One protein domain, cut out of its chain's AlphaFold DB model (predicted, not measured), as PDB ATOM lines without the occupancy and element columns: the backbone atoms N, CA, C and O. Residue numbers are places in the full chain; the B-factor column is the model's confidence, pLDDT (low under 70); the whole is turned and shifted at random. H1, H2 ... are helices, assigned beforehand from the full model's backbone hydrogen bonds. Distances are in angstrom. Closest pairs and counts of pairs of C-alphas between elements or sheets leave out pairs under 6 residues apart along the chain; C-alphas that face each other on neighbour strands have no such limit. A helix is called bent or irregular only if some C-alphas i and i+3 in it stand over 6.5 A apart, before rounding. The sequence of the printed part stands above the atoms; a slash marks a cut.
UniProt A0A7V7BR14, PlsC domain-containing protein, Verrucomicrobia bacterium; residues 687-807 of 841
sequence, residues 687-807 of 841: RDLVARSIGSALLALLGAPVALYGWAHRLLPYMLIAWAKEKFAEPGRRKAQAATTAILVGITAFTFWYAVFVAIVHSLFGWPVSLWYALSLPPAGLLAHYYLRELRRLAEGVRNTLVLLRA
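Overview. This is residues 687 to 807 of the 841 residues of the protein "PlsC domain-containing protein" of Verrucomicrobia bacterium (UniProt A0A7V7BR14). The model is a flat T: a stem of two long helical pieces side by side, H1a and H3, joined to a crossbar whose length is H2. H1b, the second arm of the bent helix H1, packs along one part of H2, and residues 769 to 777 of H3 pack on residues 754 to 762 of H2 farther along the bar. The printed part has 121 residues with three named helices, in the order H1, H2, H3, and no named strand; the class is all helix. The whole is loose, with a radius of gyration of the C-alphas of 19.5 A, and spans 52 by 49 by 15 A.

Arrangement. By its hydrogen bonds H1, residues 687 to 728, was assigned as one helix, but it is bent: C-alphas 713 and 716 are 7.1 A apart. Its arms H1a, residues 687 to 713, and H1b, residues 716 to 728, are about perpendicular, at 76 degrees. H1b and H2, residues 736 to 765, form a helical hairpin; they touch, closest at the C-alphas of Pro 717 and Ala 749, 5.2 A apart, and run opposite ways at a shallow tilt of 29 degrees. H1a and H2 are close but not clearly touching, with the closest C-alphas, those of His 713 and Tyr 754, 7.8 A apart. H3, residues 769 to 806, touches H2 with residues 769 to 777 alone, closest at the C-alphas of His 762 and Ser 770, 5.2 A apart, at a steep tilt of 61 degrees, opposite ways. H3 has a kink of 36 degrees near residue 779. H3 and H1a touch with 35 pairs of C-alphas within 8 A, the closest being those of Ala 707 and Ala 784, 4.1 A apart; they run opposite ways at a shallow tilt of 33 degrees, only just short of steep. H1b and H3 are apart. The helix packing is mostly aligned, but only just: 2 of 3 touching pairs are at a shallow tilt. Every O i to N i+4 pair is within hydrogen-bond range in H1b and H2, against 21 of 23 in H1a and 30 of 34 in H3.

Along the chain. H1a begins at C-alpha 687, (42.407, -12.645, -31.732), and is 39.5 A long; it is irregular, with C-alphas 702 and 705 7.1 A apart, and has a kink of 45 degrees near residue 705. H1b is 17.9 A long. H2 begins at C-alpha 736, (1.202, -13.740, -58.673), and is 42.9 A long. H3 is 52.2 A long and ends at C-alpha 806, (46.323, -19.683, -43.903); it is irregular, but only just, with C-alphas 775 and 778 6.7 A apart.

Size, cuts and confidence. The two C-alphas farthest apart are those of Ser 763 and Ala 807, 59.7 A. The printed part has no cut. The link from H1 to H2 is short and that from H2 to H3 is tight. Residues 731 to 736, of which 736 belongs to H2, stand free. The mean pLDDT of the printed part is 76.9, and residues 687 to 689, 724 to 744 and 793 are under 70.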
ATOM      1  N   ARG A 687      43.051 -12.260 -33.006       65.94
ATOM      2  CA  ARG A 687      42.407 -12.645 -31.732       65.94
ATOM      3  C   ARG A 687      40.900 -12.358 -31.728       65.94
ATOM      4  O   ARG A 687      40.118 -13.241 -31.385       65.94
ATOM      5  N   ASP A 688      40.493 -11.189 -32.215       67.38
ATOM      6  CA  ASP A 688      39.080 -10.787 -32.275       67.38
ATOM      7  C   ASP A 688      38.250 -11.651 -33.226       67.38
ATOM      8  O   ASP A 688      37.084 -11.940 -32.952       67.38
ATOM      9  N   LEU A 689      38.849 -12.095 -34.336       67.31
ATOM     10  CA  LEU A 689      38.193 -12.998 -35.285       67.31
ATOM     11  C   LEU A 689      37.841 -14.334 -34.619       67.31
ATOM     12  O   LEU A 689      36.702 -14.788 -34.713       67.31
ATOM     13  N   VAL A 690      38.794 -14.927 -33.894       70.00
ATOM     14  CA  VAL A 690      38.604 -16.213 -33.207       70.00
ATOM     15  C   VAL A 690      37.581 -16.087 -32.077       70.00
ATOM     16  O   VAL A 690      36.653 -16.892 -32.011       70.00
ATOM     17  N   ALA A 691      37.681 -15.052 -31.237       74.19
ATOM     18  CA  ALA A 691      36.747 -14.833 -30.131       74.19
ATOM     19  C   ALA A 691      35.296 -14.655 -30.614       74.19
ATOM     20  O   ALA A 691      34.369 -15.245 -30.052       74.19
ATOM     21  N   ARG A 692      35.082 -13.904 -31.702       70.31
ATOM     22  CA  ARG A 692      33.748 -13.705 -32.290       70.31
ATOM     23  C   ARG A 692      33.183 -14.983 -32.895       70.31
ATOM     24  O   ARG A 692      32.002 -15.262 -32.688       70.31
ATOM     25  N   SER A 693      33.996 -15.763 -33.612       70.81
ATOM     26  CA  SER A 693      33.565 -17.054 -34.161       70.81
ATOM     27  C   SER A 693      33.161 -18.034 -33.061       70.81
ATOM     28  O   SER A 693      32.139 -18.700 -33.201       70.81
ATOM     29  N   ILE A 694      33.901 -18.075 -31.950       77.44
ATOM     30  CA  ILE A 694      33.557 -18.914 -30.793       77.44
ATOM     31  C   ILE A 694      32.254 -18.433 -30.146       77.44
ATOM     32  O   ILE A 694      31.338 -19.229 -29.965       77.44
ATOM     33  N   GLY A 695      32.123 -17.135 -29.854       76.31
ATOM     34  CA  GLY A 695      30.927 -16.596 -29.199       76.31
ATOM     35  C   GLY A 695      29.647 -16.805 -30.010       76.31
ATOM     36  O   GLY A 695      28.608 -17.181 -29.471       76.31
ATOM     37  N   SER A 696      29.721 -16.634 -31.329       70.88
ATOM     38  CA  SER A 696      28.568 -16.863 -32.200       70.88
ATOM     39  C   SER A 696      28.281 -18.358 -32.429       70.88
ATOM     40  O   SER A 696      27.114 -18.734 -32.531       70.88
ATOM     41  N   ALA A 697      29.297 -19.232 -32.407       76.75
ATOM     42  CA  ALA A 697      29.102 -20.685 -32.401       76.75
ATOM     43  C   ALA A 697      28.431 -21.179 -31.108       76.75
ATOM     44  O   ALA A 697      27.527 -22.008 -31.171       76.75
ATOM     45  N   LEU A 698      28.813 -20.629 -29.949       80.38
ATOM     46  CA  LEU A 698      28.169 -20.914 -28.663       80.38
ATOM     47  C   LEU A 698      26.707 -20.452 -28.653       80.38
ATOM     48  O   LEU A 698      25.830 -21.209 -28.246       80.38
ATOM     49  N   LEU A 699      26.420 -19.251 -29.167       77.81
ATOM     50  CA  LEU A 699      25.047 -18.752 -29.286       77.81
ATOM     51  C   LEU A 699      24.190 -19.642 -30.199       77.81
ATOM     52  O   LEU A 699      23.032 -19.916 -29.887       77.81
ATOM     53  N   ALA A 700      24.754 -20.128 -31.308       79.75
ATOM     54  CA  ALA A 700      24.066 -21.097 -32.150       79.75
ATOM     55  C   ALA A 700      23.843 -22.419 -31.414       79.75
ATOM     56  O   ALA A 700      22.730 -22.931 -31.445       79.75
ATOM     57  N   LEU A 701      24.833 -22.955 -30.704       83.75
ATOM     58  CA  LEU A 701      24.665 -24.196 -29.945       83.75
ATOM     59  C   LEU A 701      23.532 -24.079 -28.909       83.75
ATOM     60  O   LEU A 701      22.667 -24.949 -28.847       83.75
ATOM     61  N   LEU A 702      23.480 -22.964 -28.178       84.25
ATOM     62  CA  LEU A 702      22.424 -22.673 -27.201       84.25
ATOM     63  C   LEU A 702      21.043 -22.480 -27.849       84.25
ATOM     64  O   LEU A 702      20.029 -22.847 -27.264       84.25
ATOM     65  N   GLY A 703      20.983 -21.935 -29.068       83.12
ATOM     66  CA  GLY A 703      19.738 -21.774 -29.828       83.12
ATOM     67  C   GLY A 703      19.224 -23.054 -30.500       83.12
ATOM     68  O   GLY A 703      18.079 -23.075 -30.956       83.12
ATOM     69  N   ALA A 704      20.036 -24.118 -30.564       86.31
ATOM     70  CA  ALA A 704      19.709 -25.353 -31.280       86.31
ATOM     71  C   ALA A 704      18.436 -26.051 -30.771       86.31
ATOM     72  O   ALA A 704      17.606 -26.415 -31.608       86.31
ATOM     73  N   PRO A 705      18.214 -26.207 -29.448       90.25
ATOM     74  CA  PRO A 705      17.033 -26.905 -28.940       90.25
ATOM     75  C   PRO A 705      15.730 -26.178 -29.294       90.25
ATOM     76  O   PRO A 705      14.777 -26.796 -29.769       90.25
ATOM     77  N   VAL A 706      15.709 -24.847 -29.153       87.38
ATOM     78  CA  VAL A 706      14.544 -24.012 -29.496       87.38
ATOM     79  C   VAL A 706      14.289 -24.024 -31.004       87.38
ATOM     80  O   VAL A 706      13.142 -24.081 -31.447       87.38
ATOM     81  N   ALA A 707      15.353 -24.008 -31.809       84.88
ATOM     82  CA  ALA A 707      15.242 -24.091 -33.258       84.88
ATOM     83  C   ALA A 707      14.726 -25.454 -33.731       84.88
ATOM     84  O   ALA A 707      13.907 -25.498 -34.645       84.88
ATOM     85  N   LEU A 708      15.176 -26.551 -33.113       87.81
ATOM     86  CA  LEU A 708      14.712 -27.905 -33.410       87.81
ATOM     87  C   LEU A 708      13.231 -28.061 -33.051       87.81
ATOM     88  O   LEU A 708      12.450 -28.541 -33.874       87.81
ATOM     89  N   TYR A 709      12.839 -27.568 -31.872       89.62
ATOM     90  CA  TYR A 709      11.442 -27.475 -31.455       89.62
ATOM     91  C   TYR A 709      10.613 -26.693 -32.486       89.62
ATOM     92  O   TYR A 709       9.618 -27.206 -32.997       89.62
ATOM     93  N   GLY A 710      11.053 -25.500 -32.892       86.31
ATOM     94  CA  GLY A 710      10.359 -24.721 -33.918       86.31
ATOM     95  C   GLY A 710      10.314 -25.406 -35.291       86.31
ATOM     96  O   GLY A 710       9.322 -25.273 -36.003       86.31
ATOM     97  N   TRP A 711      11.343 -26.166 -35.673       85.69
ATOM     98  CA  TRP A 711      11.368 -26.926 -36.929       85.69
ATOM     99  C   TRP A 711      10.327 -28.043 -36.945       85.69
ATOM    100  O   TRP A 711       9.573 -28.159 -37.913       85.69
ATOM    101  N   ALA A 712      10.242 -28.817 -35.861       86.81
ATOM    102  CA  ALA A 712       9.296 -29.922 -35.731       86.81
ATOM    103  C   ALA A 712       7.844 -29.457 -35.944       86.81
ATOM    104  O   ALA A 712       7.098 -30.058 -36.715       86.81
ATOM    105  N   HIS A 713       7.475 -28.316 -35.357       86.19
ATOM    106  CA  HIS A 713       6.115 -27.768 -35.436       86.19
ATOM    107  C   HIS A 713       5.807 -27.060 -36.764       86.19
ATOM    108  O   HIS A 713       4.655 -26.730 -37.045       86.19
ATOM    109  N   ARG A 714       6.819 -26.814 -37.605       83.12
ATOM    110  CA  ARG A 714       6.654 -26.175 -38.921       83.12
ATOM    111  C   ARG A 714       6.717 -27.145 -40.089       83.12
ATOM    112  O   ARG A 714       6.261 -26.783 -41.170       83.12
ATOM    113  N   LEU A 715       7.277 -28.337 -39.892       80.56
ATOM    114  CA  LEU A 715       7.547 -29.294 -40.963       80.56
ATOM    115  C   LEU A 715       6.283 -29.632 -41.764       80.56
ATOM    116  O   LEU A 715       6.256 -29.472 -42.979       80.56
ATOM    117  N   LEU A 716       5.217 -30.017 -41.069       81.50
ATOM    118  CA  LEU A 716       3.952 -30.446 -41.670       81.50
ATOM    119  C   LEU A 716       3.209 -29.327 -42.429       81.50
ATOM    120  O   LEU A 716       2.920 -29.521 -43.612       81.50
ATOM    121  N   PRO A 717       2.958 -28.133 -41.848       79.75
ATOM    122  CA  PRO A 717       2.329 -27.046 -42.597       79.75
ATOM    123  C   PRO A 717       3.218 -26.558 -43.747       79.75
ATOM    124  O   PRO A 717       2.705 -26.198 -44.802       79.75
ATOM    125  N   TYR A 718       4.548 -26.597 -43.600       77.25
ATOM    126  CA  TYR A 718       5.465 -26.263 -44.691       77.25
ATOM    127  C   TYR A 718       5.372 -27.255 -45.858       77.25
ATOM    128  O   TYR A 718       5.288 -26.824 -47.009       77.25
ATOM    129  N   MET A 719       5.337 -28.561 -45.577       78.06
ATOM    130  CA  MET A 719       5.147 -29.596 -46.598       78.06
ATOM    131  C   MET A 719       3.805 -29.438 -47.320       78.06
ATOM    132  O   MET A 719       3.758 -29.566 -48.541       78.06
ATOM    133  N   LEU A 720       2.738 -29.083 -46.599       76.00
ATOM    134  CA  LEU A 720       1.427 -28.836 -47.199       76.00
ATOM    135  C   LEU A 720       1.434 -27.613 -48.129       76.00
ATOM    136  O   LEU A 720       0.858 -27.664 -49.212       76.00
ATOM    137  N   ILE A 721       2.114 -26.528 -47.746       71.81
ATOM    138  CA  ILE A 721       2.280 -25.346 -48.606       71.81
ATOM    139  C   ILE A 721       3.106 -25.689 -49.848       71.81
ATOM    140  O   ILE A 721       2.772 -25.222 -50.935       71.81
ATOM    141  N   ALA A 722       4.181 -26.472 -49.703       70.12
ATOM    142  CA  ALA A 722       5.011 -26.906 -50.827       70.12
ATOM    143  C   ALA A 722       4.192 -27.744 -51.822       70.12
ATOM    144  O   ALA A 722       4.111 -27.393 -52.997       70.12
ATOM    145  N   TRP A 723       3.465 -28.743 -51.321       78.25
ATOM    146  CA  TRP A 723       2.553 -29.561 -52.118       78.25
ATOM    147  C   TRP A 723       1.444 -28.736 -52.785       78.25
ATOM    148  O   TRP A 723       1.149 -28.916 -53.963       78.25
ATOM    149  N   ALA A 724       0.836 -27.793 -52.060       68.62
ATOM    150  CA  ALA A 724      -0.228 -26.958 -52.608       68.62
ATOM    151  C   ALA A 724       0.293 -25.996 -53.680       68.62
ATOM    152  O   ALA A 724      -0.397 -25.742 -54.664       68.62
ATOM    153  N   LYS A 725       1.514 -25.470 -53.521       64.81
ATOM    154  CA  LYS A 725       2.169 -24.696 -54.578       64.81
ATOM    155  C   LYS A 725       2.355 -25.546 -55.827       64.81
ATOM    156  O   LYS A 725       2.005 -25.075 -56.892       64.81
ATOM    157  N   GLU A 726       2.844 -26.774 -55.706       66.00
ATOM    158  CA  GLU A 726       3.061 -27.659 -56.859       66.00
ATOM    159  C   GLU A 726       1.752 -28.090 -57.530       66.00
ATOM    160  O   GLU A 726       1.666 -28.114 -58.753       66.00
ATOM    161  N   LYS A 727       0.707 -28.381 -56.748       66.56
ATOM    162  CA  LYS A 727      -0.571 -28.874 -57.278       66.56
ATOM    163  C   LYS A 727      -1.469 -27.778 -57.854       66.56
ATOM    164  O   LYS A 727      -2.223 -28.042 -58.785       66.56
ATOM    165  N   PHE A 728      -1.439 -26.575 -57.276       60.44
ATOM    166  CA  PHE A 728      -2.339 -25.479 -57.656       60.44
ATOM    167  C   PHE A 728      -1.644 -24.338 -58.413       60.44
ATOM    168  O   PHE A 728      -2.337 -23.457 -58.924       60.44
ATOM    169  N   ALA A 729      -0.309 -24.313 -58.505       54.72
ATOM    170  CA  ALA A 729       0.384 -23.436 -59.447       54.72
ATOM    171  C   ALA A 729       0.547 -24.171 -60.788       54.72
ATOM    172  O   ALA A 729       1.539 -24.853 -61.017       54.72
ATOM    173  N   GLU A 730      -0.449 -24.035 -61.667       46.94
ATOM    174  CA  GLU A 730      -0.366 -24.518 -63.052       46.94
ATOM    175  C   GLU A 730       0.879 -23.932 -63.760       46.94
ATOM    176  O   GLU A 730       1.088 -22.707 -63.698       46.94
ATOM    177  N   PRO A 731       1.679 -24.745 -64.482       40.81
ATOM    178  CA  PRO A 731       2.722 -24.242 -65.371       40.81
ATOM    179  C   PRO A 731       2.088 -23.302 -66.406       40.81
ATOM    180  O   PRO A 731       1.197 -23.688 -67.157       40.81
ATOM    181  N   GLY A 732       2.481 -22.027 -66.398       46.44
ATOM    182  CA  GLY A 732       2.009 -21.028 -67.364       46.44
ATOM    183  C   GLY A 732       1.027 -19.964 -66.848       46.44
ATOM    184  O   GLY A 732       0.870 -18.932 -67.513       46.44
ATOM    185  N   ARG A 733       0.425 -20.092 -65.652       41.88
ATOM    186  CA  ARG A 733      -0.380 -19.003 -65.052       41.88
ATOM    187  C   ARG A 733       0.409 -18.196 -64.012       41.88
ATOM    188  O   ARG A 733       0.794 -18.675 -62.956       41.88
ATOM    189  N   ARG A 734       0.648 -16.925 -64.376       51.66
ATOM    190  CA  ARG A 734       1.327 -15.814 -63.664       51.66
ATOM    191  C   ARG A 734       1.700 -16.078 -62.190       51.66
ATOM    192  O   ARG A 734       0.821 -16.182 -61.338       51.66
ATOM    193  N   LYS A 735       3.005 -15.959 -61.893       45.69
ATOM    194  CA  LYS A 735       3.688 -16.008 -60.572       45.69
ATOM    195  C   LYS A 735       2.935 -15.367 -59.387       45.69
ATOM    196  O   LYS A 735       3.064 -15.815 -58.250       45.69
ATOM    197  N   ALA A 736       2.099 -14.364 -59.646       46.03
ATOM    198  CA  ALA A 736       1.202 -13.740 -58.673       46.03
ATOM    199  C   ALA A 736       0.206 -14.709 -58.001       46.03
ATOM    200  O   ALA A 736      -0.084 -14.569 -56.809       46.03
ATOM    201  N   GLN A 737      -0.314 -15.697 -58.738       49.22
ATOM    202  CA  GLN A 737      -1.234 -16.696 -58.189       49.22
ATOM    203  C   GLN A 737      -0.501 -17.642 -57.236       49.22
ATOM    204  O   GLN A 737      -0.995 -17.878 -56.142       49.22
ATOM    205  N   ALA A 738       0.727 -18.062 -57.557       53.69
ATOM    206  CA  ALA A 738       1.536 -18.908 -56.678       53.69
ATOM    207  C   ALA A 738       1.844 -18.239 -55.323       53.69
ATOM    208  O   ALA A 738       1.748 -18.886 -54.280       53.69
ATOM    209  N   ALA A 739       2.165 -16.939 -55.313       51.19
ATOM    210  CA  ALA A 739       2.376 -16.187 -54.072       51.19
ATOM    211  C   ALA A 739       1.084 -16.054 -53.246       51.19
ATOM    212  O   ALA A 739       1.100 -16.224 -52.029       51.19
ATOM    213  N   THR A 740      -0.046 -15.807 -53.911       54.41
ATOM    214  CA  THR A 740      -1.358 -15.672 -53.258       54.41
ATOM    215  C   THR A 740      -1.834 -17.006 -52.677       54.41
ATOM    216  O   THR A 740      -2.235 -17.058 -51.515       54.41
ATOM    217  N   THR A 741      -1.702 -18.100 -53.431       61.06
ATOM    218  CA  THR A 741      -1.977 -19.469 -52.973       61.06
ATOM    219  C   THR A 741      -1.090 -19.831 -51.788       61.06
ATOM    220  O   THR A 741      -1.582 -20.350 -50.794       61.06
ATOM    221  N   ALA A 742       0.198 -19.484 -51.828       60.81
ATOM    222  CA  ALA A 742       1.116 -19.731 -50.720       60.81
ATOM    223  C   ALA A 742       0.716 -19.015 -49.425       60.81
ATOM    224  O   ALA A 742       0.850 -19.589 -48.349       60.81
ATOM    225  N   ILE A 743       0.247 -17.767 -49.526       60.38
ATOM    226  CA  ILE A 743      -0.204 -16.986 -48.370       60.38
ATOM    227  C   ILE A 743      -1.504 -17.574 -47.820       60.38
ATOM    228  O   ILE A 743      -1.585 -17.835 -46.624       60.38
ATOM    229  N   LEU A 744      -2.497 -17.819 -48.680       66.81
ATOM    230  CA  LEU A 744      -3.801 -18.341 -48.264       66.81
ATOM    231  C   LEU A 744      -3.684 -19.735 -47.649       66.81
ATOM    232  O   LEU A 744      -4.144 -19.937 -46.530       66.81
ATOM    233  N   VAL A 745      -3.015 -20.660 -48.346       72.31
ATOM    234  CA  VAL A 745      -2.749 -22.016 -47.846       72.31
ATOM    235  C   VAL A 745      -1.846 -21.966 -46.621       72.31
ATOM    236  O   VAL A 745      -2.034 -22.743 -45.696       72.31
ATOM    237  N   GLY A 746      -0.885 -21.044 -46.575       72.00
ATOM    238  CA  GLY A 746      -0.015 -20.887 -45.418       72.00
ATOM    239  C   GLY A 746      -0.779 -20.489 -44.163       72.00
ATOM    240  O   GLY A 746      -0.624 -21.136 -43.132       72.00
ATOM    241  N   ILE A 747      -1.640 -19.475 -44.247       75.19
ATOM    242  CA  ILE A 747      -2.449 -19.023 -43.109       75.19
ATOM    243  C   ILE A 747      -3.350 -20.156 -42.612       75.19
ATOM    244  O   ILE A 747      -3.359 -20.435 -41.413       75.19
ATOM    245  N   THR A 748      -4.067 -20.842 -43.505       75.12
ATOM    246  CA  THR A 748      -4.955 -21.945 -43.108       75.12
ATOM    247  C   THR A 748      -4.182 -23.138 -42.558       75.12
ATOM    248  O   THR A 748      -4.529 -23.624 -41.484       75.12
ATOM    249  N   ALA A 749      -3.104 -23.566 -43.221       79.81
ATOM    250  CA  ALA A 749      -2.279 -24.692 -42.785       79.81
ATOM    251  C   ALA A 749      -1.656 -24.450 -41.406       79.81
ATOM    252  O   ALA A 749      -1.761 -25.305 -40.532       79.81
ATOM    253  N   PHE A 750      -1.037 -23.285 -41.183       81.69
ATOM    254  CA  PHE A 750      -0.423 -22.966 -39.892       81.69
ATOM    255  C   PHE A 750      -1.460 -22.828 -38.776       81.69
ATOM    256  O   PHE A 750      -1.240 -23.356 -37.691       81.69
ATOM    257  N   THR A 751      -2.594 -22.172 -39.042       83.50
ATOM    258  CA  THR A 751      -3.662 -22.003 -38.044       83.50
ATOM    259  C   THR A 751      -4.242 -23.351 -37.630       83.50
ATOM    260  O   THR A 751      -4.330 -23.646 -36.440       83.50
ATOM    261  N   PHE A 752      -4.580 -24.192 -38.608       86.50
ATOM    262  CA  PHE A 752      -5.123 -25.521 -38.359       86.50
ATOM    263  C   PHE A 752      -4.133 -26.394 -37.584       86.50
ATOM    264  O   PHE A 752      -4.487 -26.976 -36.564       86.50
ATOM    265  N   TRP A 753      -2.870 -26.441 -38.013       88.06
ATOM    266  CA  TRP A 753      -1.891 -27.327 -37.389       88.06
ATOM    267  C   TRP A 753      -1.469 -26.876 -35.991       88.06
ATOM    268  O   TRP A 753      -1.278 -27.708 -35.109       88.06
ATOM    269  N   TYR A 754      -1.387 -25.565 -35.745       88.88
ATOM    270  CA  TYR A 754      -1.153 -25.053 -34.394       88.88
ATOM    271  C   TYR A 754      -2.341 -25.333 -33.476       88.88
ATOM    272  O   TYR A 754      -2.120 -25.720 -32.334       88.88
ATOM    273  N   ALA A 755      -3.580 -25.226 -33.967       88.31
ATOM    274  CA  ALA A 755      -4.755 -25.612 -33.190       88.31
ATOM    275  C   ALA A 755      -4.738 -27.107 -32.829       88.31
ATOM    276  O   ALA A 755      -4.982 -27.448 -31.676       88.31
ATOM    277  N   VAL A 756      -4.373 -27.988 -33.770       91.88
ATOM    278  CA  VAL A 756      -4.216 -29.432 -33.513       91.88
ATOM    279  C   VAL A 756      -3.151 -29.689 -32.449       91.88
ATOM    280  O   VAL A 756      -3.410 -30.403 -31.484       91.88
ATOM    281  N   PHE A 757      -1.970 -29.079 -32.571       91.56
ATOM    282  CA  PHE A 757      -0.914 -29.234 -31.571       91.56
ATOM    283  C   PHE A 757      -1.334 -28.731 -30.188       91.56
ATOM    284  O   PHE A 757      -1.099 -29.408 -29.190       91.56
ATOM    285  N   VAL A 758      -1.980 -27.564 -30.117       92.25
ATOM    286  CA  VAL A 758      -2.485 -27.010 -28.855       92.25
ATOM    287  C   VAL A 758      -3.564 -27.913 -28.261       92.25
ATOM    288  O   VAL A 758      -3.535 -28.141 -27.057       92.25
ATOM    289  N   ALA A 759      -4.457 -28.482 -29.076       92.19
ATOM    290  CA  ALA A 759      -5.483 -29.420 -28.623       92.19
ATOM    291  C   ALA A 759      -4.881 -30.721 -28.066       92.19
ATOM    292  O   ALA A 759      -5.320 -31.184 -27.019       92.19
ATOM    293  N   ILE A 760      -3.842 -31.268 -28.709       92.88
ATOM    294  CA  ILE A 760      -3.107 -32.446 -28.212       92.88
ATOM    295  C   ILE A 760      -2.421 -32.134 -26.877       92.88
ATOM    296  O   ILE A 760      -2.489 -32.918 -25.937       92.88
ATOM    297  N   VAL A 761      -1.764 -30.980 -26.751       93.81
ATOM    298  CA  VAL A 761      -1.133 -30.592 -25.478       93.81
ATOM    299  C   VAL A 761      -2.188 -30.323 -24.404       93.81
ATOM    300  O   VAL A 761      -1.974 -30.655 -23.242       93.81
ATOM    301  N   HIS A 762      -3.337 -29.760 -24.776       93.38
ATOM    302  CA  HIS A 762      -4.443 -29.535 -23.854       93.38
ATOM    303  C   HIS A 762      -5.047 -30.846 -23.348       93.38
ATOM    304  O   HIS A 762      -5.303 -30.959 -22.155       93.38
ATOM    305  N   SER A 763      -5.221 -31.854 -24.208       92.56
ATOM    306  CA  SER A 763      -5.754 -33.152 -23.780       92.56
ATOM    307  C   SER A 763      -4.797 -33.918 -22.867       92.56
ATOM    308  O   SER A 763      -5.251 -34.676 -22.017       92.56
ATOM    309  N   LEU A 764      -3.485 -33.710 -23.014       94.00
ATOM    310  CA  LEU A 764      -2.471 -34.386 -22.205       94.00
ATOM    311  C   LEU A 764      -2.147 -33.660 -20.891       94.00
ATOM    312  O   LEU A 764      -1.875 -34.313 -19.888       94.00
ATOM    313  N   PHE A 765      -2.143 -32.325 -20.891       93.50
ATOM    314  CA  PHE A 765      -1.611 -31.518 -19.780       93.50
ATOM    315  C   PHE A 765      -2.572 -30.437 -19.269       93.50
ATOM    316  O   PHE A 765      -2.255 -29.745 -18.302       93.50
ATOM    317  N   GLY A 766      -3.726 -30.256 -19.915       91.81
ATOM    318  CA  GLY A 766      -4.737 -29.280 -19.520       91.81
ATOM    319  C   GLY A 766      -4.255 -27.825 -19.538       91.81
ATOM    320  O   GLY A 766      -3.308 -27.429 -20.235       91.81
ATOM    321  N   TRP A 767      -4.959 -27.000 -18.766       87.50
ATOM    322  CA  TRP A 767      -4.585 -25.620 -18.450       87.50
ATOM    323  C   TRP A 767      -3.722 -25.593 -17.184       87.50
ATOM    324  O   TRP A 767      -4.005 -26.363 -16.270       87.50
ATOM    325  N   PRO A 768      -2.683 -24.737 -17.084       92.12
ATOM    326  CA  PRO A 768      -2.294 -23.630 -17.973       92.12
ATOM    327  C   PRO A 768      -1.218 -23.987 -19.019       92.12
ATOM    328  O   PRO A 768      -0.765 -23.120 -19.769       92.12
ATOM    329  N   VAL A 769      -0.775 -25.245 -19.078       92.12
ATOM    330  CA  VAL A 769       0.377 -25.675 -19.894       92.12
ATOM    331  C   VAL A 769       0.153 -25.415 -21.385       92.12
ATOM    332  O   VAL A 769       1.050 -24.922 -22.073       92.12
ATOM    333  N   SER A 770      -1.056 -25.670 -21.889       91.06
ATOM    334  CA  SER A 770      -1.354 -25.440 -23.307       91.06
ATOM    335  C   SER A 770      -1.362 -23.949 -23.701       91.06
ATOM    336  O   SER A 770      -1.124 -23.646 -24.870       91.06
ATOM    337  N   LEU A 771      -1.509 -23.008 -22.752       90.94
ATOM    338  CA  LEU A 771      -1.414 -21.564 -23.016       90.94
ATOM    339  C   LEU A 771       0.033 -21.163 -23.278       90.94
ATOM    340  O   LEU A 771       0.339 -20.513 -24.276       90.94
ATOM    341  N   TRP A 772       0.933 -21.592 -22.392       91.75
ATOM    342  CA  TRP A 772       2.368 -21.359 -22.534       91.75
ATOM    343  C   TRP A 772       2.921 -22.031 -23.786       91.75
ATOM    344  O   TRP A 772       3.707 -21.428 -24.518       91.75
ATOM    345  N   TYR A 773       2.445 -23.239 -24.085       92.12
ATOM    346  CA  TYR A 773       2.779 -23.930 -25.320       92.12
ATOM    347  C   TYR A 773       2.315 -23.142 -26.554       92.12
ATOM    348  O   TYR A 773       3.139 -22.850 -27.424       92.12
ATOM    349  N   ALA A 774       1.054 -22.697 -26.601       89.81
ATOM    350  CA  ALA A 774       0.529 -21.886 -27.701       89.81
ATOM    351  C   ALA A 774       1.325 -20.583 -27.908       89.81
ATOM    352  O   ALA A 774       1.655 -20.228 -29.041       89.81
ATOM    353  N   LEU A 775       1.695 -19.903 -26.818       88.50
ATOM    354  CA  LEU A 775       2.507 -18.681 -26.852       88.50
ATOM    355  C   LEU A 775       3.951 -18.931 -27.315       88.50
ATOM    356  O   LEU A 775       4.573 -18.036 -27.889       88.50
ATOM    357  N   SER A 776       4.487 -20.136 -27.105       91.25
ATOM    358  CA  SER A 776       5.852 -20.501 -27.504       91.25
ATOM    359  C   SER A 776       6.001 -20.839 -28.996       91.25
ATOM    360  O   SER A 776       7.089 -20.671 -29.555       91.25
ATOM    361  N   LEU A 777       4.918 -21.247 -29.674       87.31
ATOM    362  CA  LEU A 777       4.949 -21.692 -31.075       87.31
ATOM    363  C   LEU A 777       5.396 -20.588 -32.061       87.31
ATOM    364  O   LEU A 777       6.325 -20.844 -32.837       87.31
ATOM    365  N   PRO A 778       4.836 -19.355 -32.049       83.75
ATOM    366  CA  PRO A 778       5.278 -18.296 -32.961       83.75
ATOM    367  C   PRO A 778       6.758 -17.887 -32.811       83.75
ATOM    368  O   PRO A 778       7.458 -17.852 -33.831       83.75
ATOM    369  N   PRO A 779       7.291 -17.590 -31.602       82.62
ATOM    370  CA  PRO A 779       8.691 -17.198 -31.454       82.62
ATOM    371  C   PRO A 779       9.652 -18.348 -31.770       82.62
ATOM    372  O   PRO A 779      10.665 -18.114 -32.433       82.62
ATOM    373  N   ALA A 780       9.324 -19.590 -31.394       85.50
ATOM    374  CA  ALA A 780      10.123 -20.755 -31.764       85.50
ATOM    375  C   ALA A 780      10.142 -20.978 -33.281       85.50
ATOM    376  O   ALA A 780      11.200 -21.206 -33.870       85.50
ATOM    377  N   GLY A 781       8.986 -20.853 -33.937       81.38
ATOM    378  CA  GLY A 781       8.872 -20.968 -35.386       81.38
ATOM    379  C   GLY A 781       9.675 -19.899 -36.133       81.38
ATOM    380  O   GLY A 781      10.306 -20.200 -37.155       81.38
ATOM    381  N   LEU A 782       9.701 -18.669 -35.610       79.31
ATOM    382  CA  LEU A 782      10.502 -17.571 -36.146       79.31
ATOM    383  C   LEU A 782      12.003 -17.832 -35.953       79.31
ATOM    384  O   LEU A 782      12.772 -17.709 -36.906       79.31
ATOM    385  N   LEU A 783      12.417 -18.245 -34.752       81.50
ATOM    386  CA  LEU A 783      13.810 -18.559 -34.438       81.50
ATOM    387  C   LEU A 783      14.324 -19.703 -35.319       81.50
ATOM    388  O   LEU A 783      15.367 -19.555 -35.951       81.50
ATOM    389  N   ALA A 784      13.545 -20.775 -35.477       82.56
ATOM    390  CA  ALA A 784      13.847 -21.890 -36.375       82.56
ATOM    391  C   ALA A 784      14.061 -21.452 -37.835       82.56
ATOM    392  O   ALA A 784      14.919 -22.001 -38.530       82.56
ATOM    393  N   HIS A 785      13.329 -20.429 -38.301       79.31
ATOM    394  CA  HIS A 785      13.521 -19.866 -39.642       79.31
ATOM    395  C   HIS A 785      14.914 -19.254 -39.821       79.31
ATOM    396  O   HIS A 785      15.567 -19.461 -40.845       79.31
ATOM    397  N   TYR A 786      15.353 -18.476 -38.832       74.81
ATOM    398  CA  TYR A 786      16.623 -17.756 -38.878       74.81
ATOM    399  C   TYR A 786      17.809 -18.636 -38.508       74.81
ATOM    400  O   TYR A 786      18.910 -18.404 -38.997       74.81
ATOM    401  N   TYR A 787      17.587 -19.670 -37.705       79.50
ATOM    402  CA  TYR A 787      18.640 -20.507 -37.154       79.50
ATOM    403  C   TYR A 787      19.502 -21.183 -38.229       79.50
ATOM    404  O   TYR A 787      20.726 -21.111 -38.178       79.50
ATOM    405  N   LEU A 788      18.886 -21.743 -39.277       70.81
ATOM    406  CA  LEU A 788      19.623 -22.318 -40.414       70.81
ATOM    407  C   LEU A 788      20.443 -21.273 -41.181       70.81
ATOM    408  O   LEU A 788      21.527 -21.573 -41.683       70.81
ATOM    409  N   ARG A 789      19.927 -20.044 -41.288       72.38
ATOM    410  CA  ARG A 789      20.636 -18.937 -41.938       72.38
ATOM    411  C   ARG A 789      21.839 -18.504 -41.106       72.38
ATOM    412  O   ARG A 789      22.900 -18.267 -41.678       72.38
ATOM    413  N   GLU A 790      21.691 -18.441 -39.788       72.38
ATOM    414  CA  GLU A 790      22.788 -18.118 -38.875       72.38
ATOM    415  C   GLU A 790      23.841 -19.229 -38.820       72.38
ATOM    416  O   GLU A 790      25.027 -18.937 -38.907       72.38
ATOM    417  N   LEU A 791      23.447 -20.506 -38.825       74.12
ATOM    418  CA  LEU A 791      24.377 -21.637 -38.964       74.12
ATOM    419  C   LEU A 791      25.232 -21.541 -40.234       74.12
ATOM    420  O   LEU A 791      26.441 -21.768 -40.187       74.12
ATOM    421  N   ARG A 792      24.626 -21.173 -41.371       74.50
ATOM    422  CA  ARG A 792      25.369 -20.955 -42.625       74.50
ATOM    423  C   ARG A 792      26.333 -19.776 -42.510       74.50
ATOM    424  O   ARG A 792      27.492 -19.925 -42.879       74.50
ATOM    425  N   ARG A 793      25.890 -18.647 -41.945       69.62
ATOM    426  CA  ARG A 793      26.748 -17.473 -41.690       69.62
ATOM    427  C   ARG A 793      27.927 -17.807 -40.783       69.62
ATOM    428  O   ARG A 793      29.034 -17.333 -41.018       69.62
ATOM    429  N   LEU A 794      27.705 -18.644 -39.774       73.56
ATOM    430  CA  LEU A 794      28.743 -19.113 -38.864       73.56
ATOM    431  C   LEU A 794      29.749 -20.017 -39.557       73.56
ATOM    432  O   LEU A 794      30.952 -19.799 -39.433       73.56
ATOM    433  N   ALA A 795      29.271 -20.990 -40.332       72.94
ATOM    434  CA  ALA A 795      30.131 -21.855 -41.129       72.94
ATOM    435  C   ALA A 795      30.974 -21.044 -42.131       72.94
ATOM    436  O   ALA A 795      32.177 -21.283 -42.266       72.94
ATOM    437  N   GLU A 796      30.372 -20.047 -42.786       72.44
ATOM    438  CA  GLU A 796      31.071 -19.098 -43.658       72.44
ATOM    439  C   GLU A 796      32.107 -18.274 -42.884       72.44
ATOM    440  O   GLU A 796      33.243 -18.160 -43.334       72.44
ATOM    441  N   GLY A 797      31.768 -17.763 -41.698       72.88
ATOM    442  CA  GLY A 797      32.680 -16.990 -40.854       72.88
ATOM    443  C   GLY A 797      33.889 -17.785 -40.360       72.88
ATOM    444  O   GLY A 797      35.025 -17.312 -40.440       72.88
ATOM    445  N   VAL A 798      33.674 -19.028 -39.919       74.69
ATOM    446  CA  VAL A 798      34.750 -19.951 -39.526       74.69
ATOM    447  C   VAL A 798      35.643 -20.268 -40.726       74.69
ATOM    448  O   VAL A 798      36.868 -20.181 -40.625       74.69
ATOM    449  N   ARG A 799      35.052 -20.570 -41.890       79.81
ATOM    450  CA  ARG A 799      35.805 -20.808 -43.132       79.81
ATOM    451  C   ARG A 799      36.639 -19.589 -43.523       79.81
ATOM    452  O   ARG A 799      37.828 -19.736 -43.792       79.81
ATOM    453  N   ASN A 800      36.039 -18.401 -43.536       77.81
ATOM    454  CA  ASN A 800      36.703 -17.154 -43.908       77.81
ATOM    455  C   ASN A 800      37.871 -16.850 -42.961       77.81
ATOM    456  O   ASN A 800      38.963 -16.518 -43.416       77.81
ATOM    457  N   THR A 801      37.677 -17.063 -41.658       76.44
ATOM    458  CA  THR A 801      38.736 -16.928 -40.649       76.44
ATOM    459  C   THR A 801      39.888 -17.898 -40.919       76.44
ATOM    460  O   THR A 801      41.047 -17.488 -40.938       76.44
ATOM    461  N   LEU A 802      39.600 -19.167 -41.222       77.56
ATOM    462  CA  LEU A 802      40.623 -20.161 -41.575       77.56
ATOM    463  C   LEU A 802      41.398 -19.788 -42.849       77.56
ATOM    464  O   LEU A 802      42.614 -19.979 -42.902       77.56
ATOM    465  N   VAL A 803      40.722 -19.248 -43.868       79.44
ATOM    466  CA  VAL A 803      41.356 -18.783 -45.115       79.44
ATOM    467  C   VAL A 803      42.289 -17.600 -44.845       79.44
ATOM    468  O   VAL A 803      43.441 -17.619 -45.283       79.44
ATOM    469  N   LEU A 804      41.837 -16.613 -44.065       76.94
ATOM    470  CA  LEU A 804      42.643 -15.451 -43.674       76.94
ATOM    471  C   LEU A 804      43.867 -15.845 -42.835       76.94
ATOM    472  O   LEU A 804      44.942 -15.265 -42.995       76.94
ATOM    473  N   LEU A 805      43.733 -16.855 -41.968       77.12
ATOM    474  CA  LEU A 805      44.843 -17.372 -41.164       77.12
ATOM    475  C   LEU A 805      45.883 -18.125 -42.005       77.12
ATOM    476  O   LEU A 805      47.074 -17.983 -41.729       77.12
ATOM    477  N   ARG A 806      45.449 -18.884 -43.023       81.38
ATOM    478  CA  ARG A 806      46.323 -19.683 -43.903       81.38
ATOM    479  C   ARG A 806      47.037 -18.871 -44.983       81.38
ATOM    480  O   ARG A 806      48.117 -19.268 -45.402       81.38
ATOM    481  N   ALA A 807      46.459 -17.758 -45.440       80.44
ATOM    482  CA  ALA A 807      47.007 -16.956 -46.538       80.44
ATOM    483  C   ALA A 807      47.098 -15.451 -46.195       80.44
ATOM    484  O   ALA A 807      46.491 -14.619 -46.879       80.44
TER     485      ALA A 807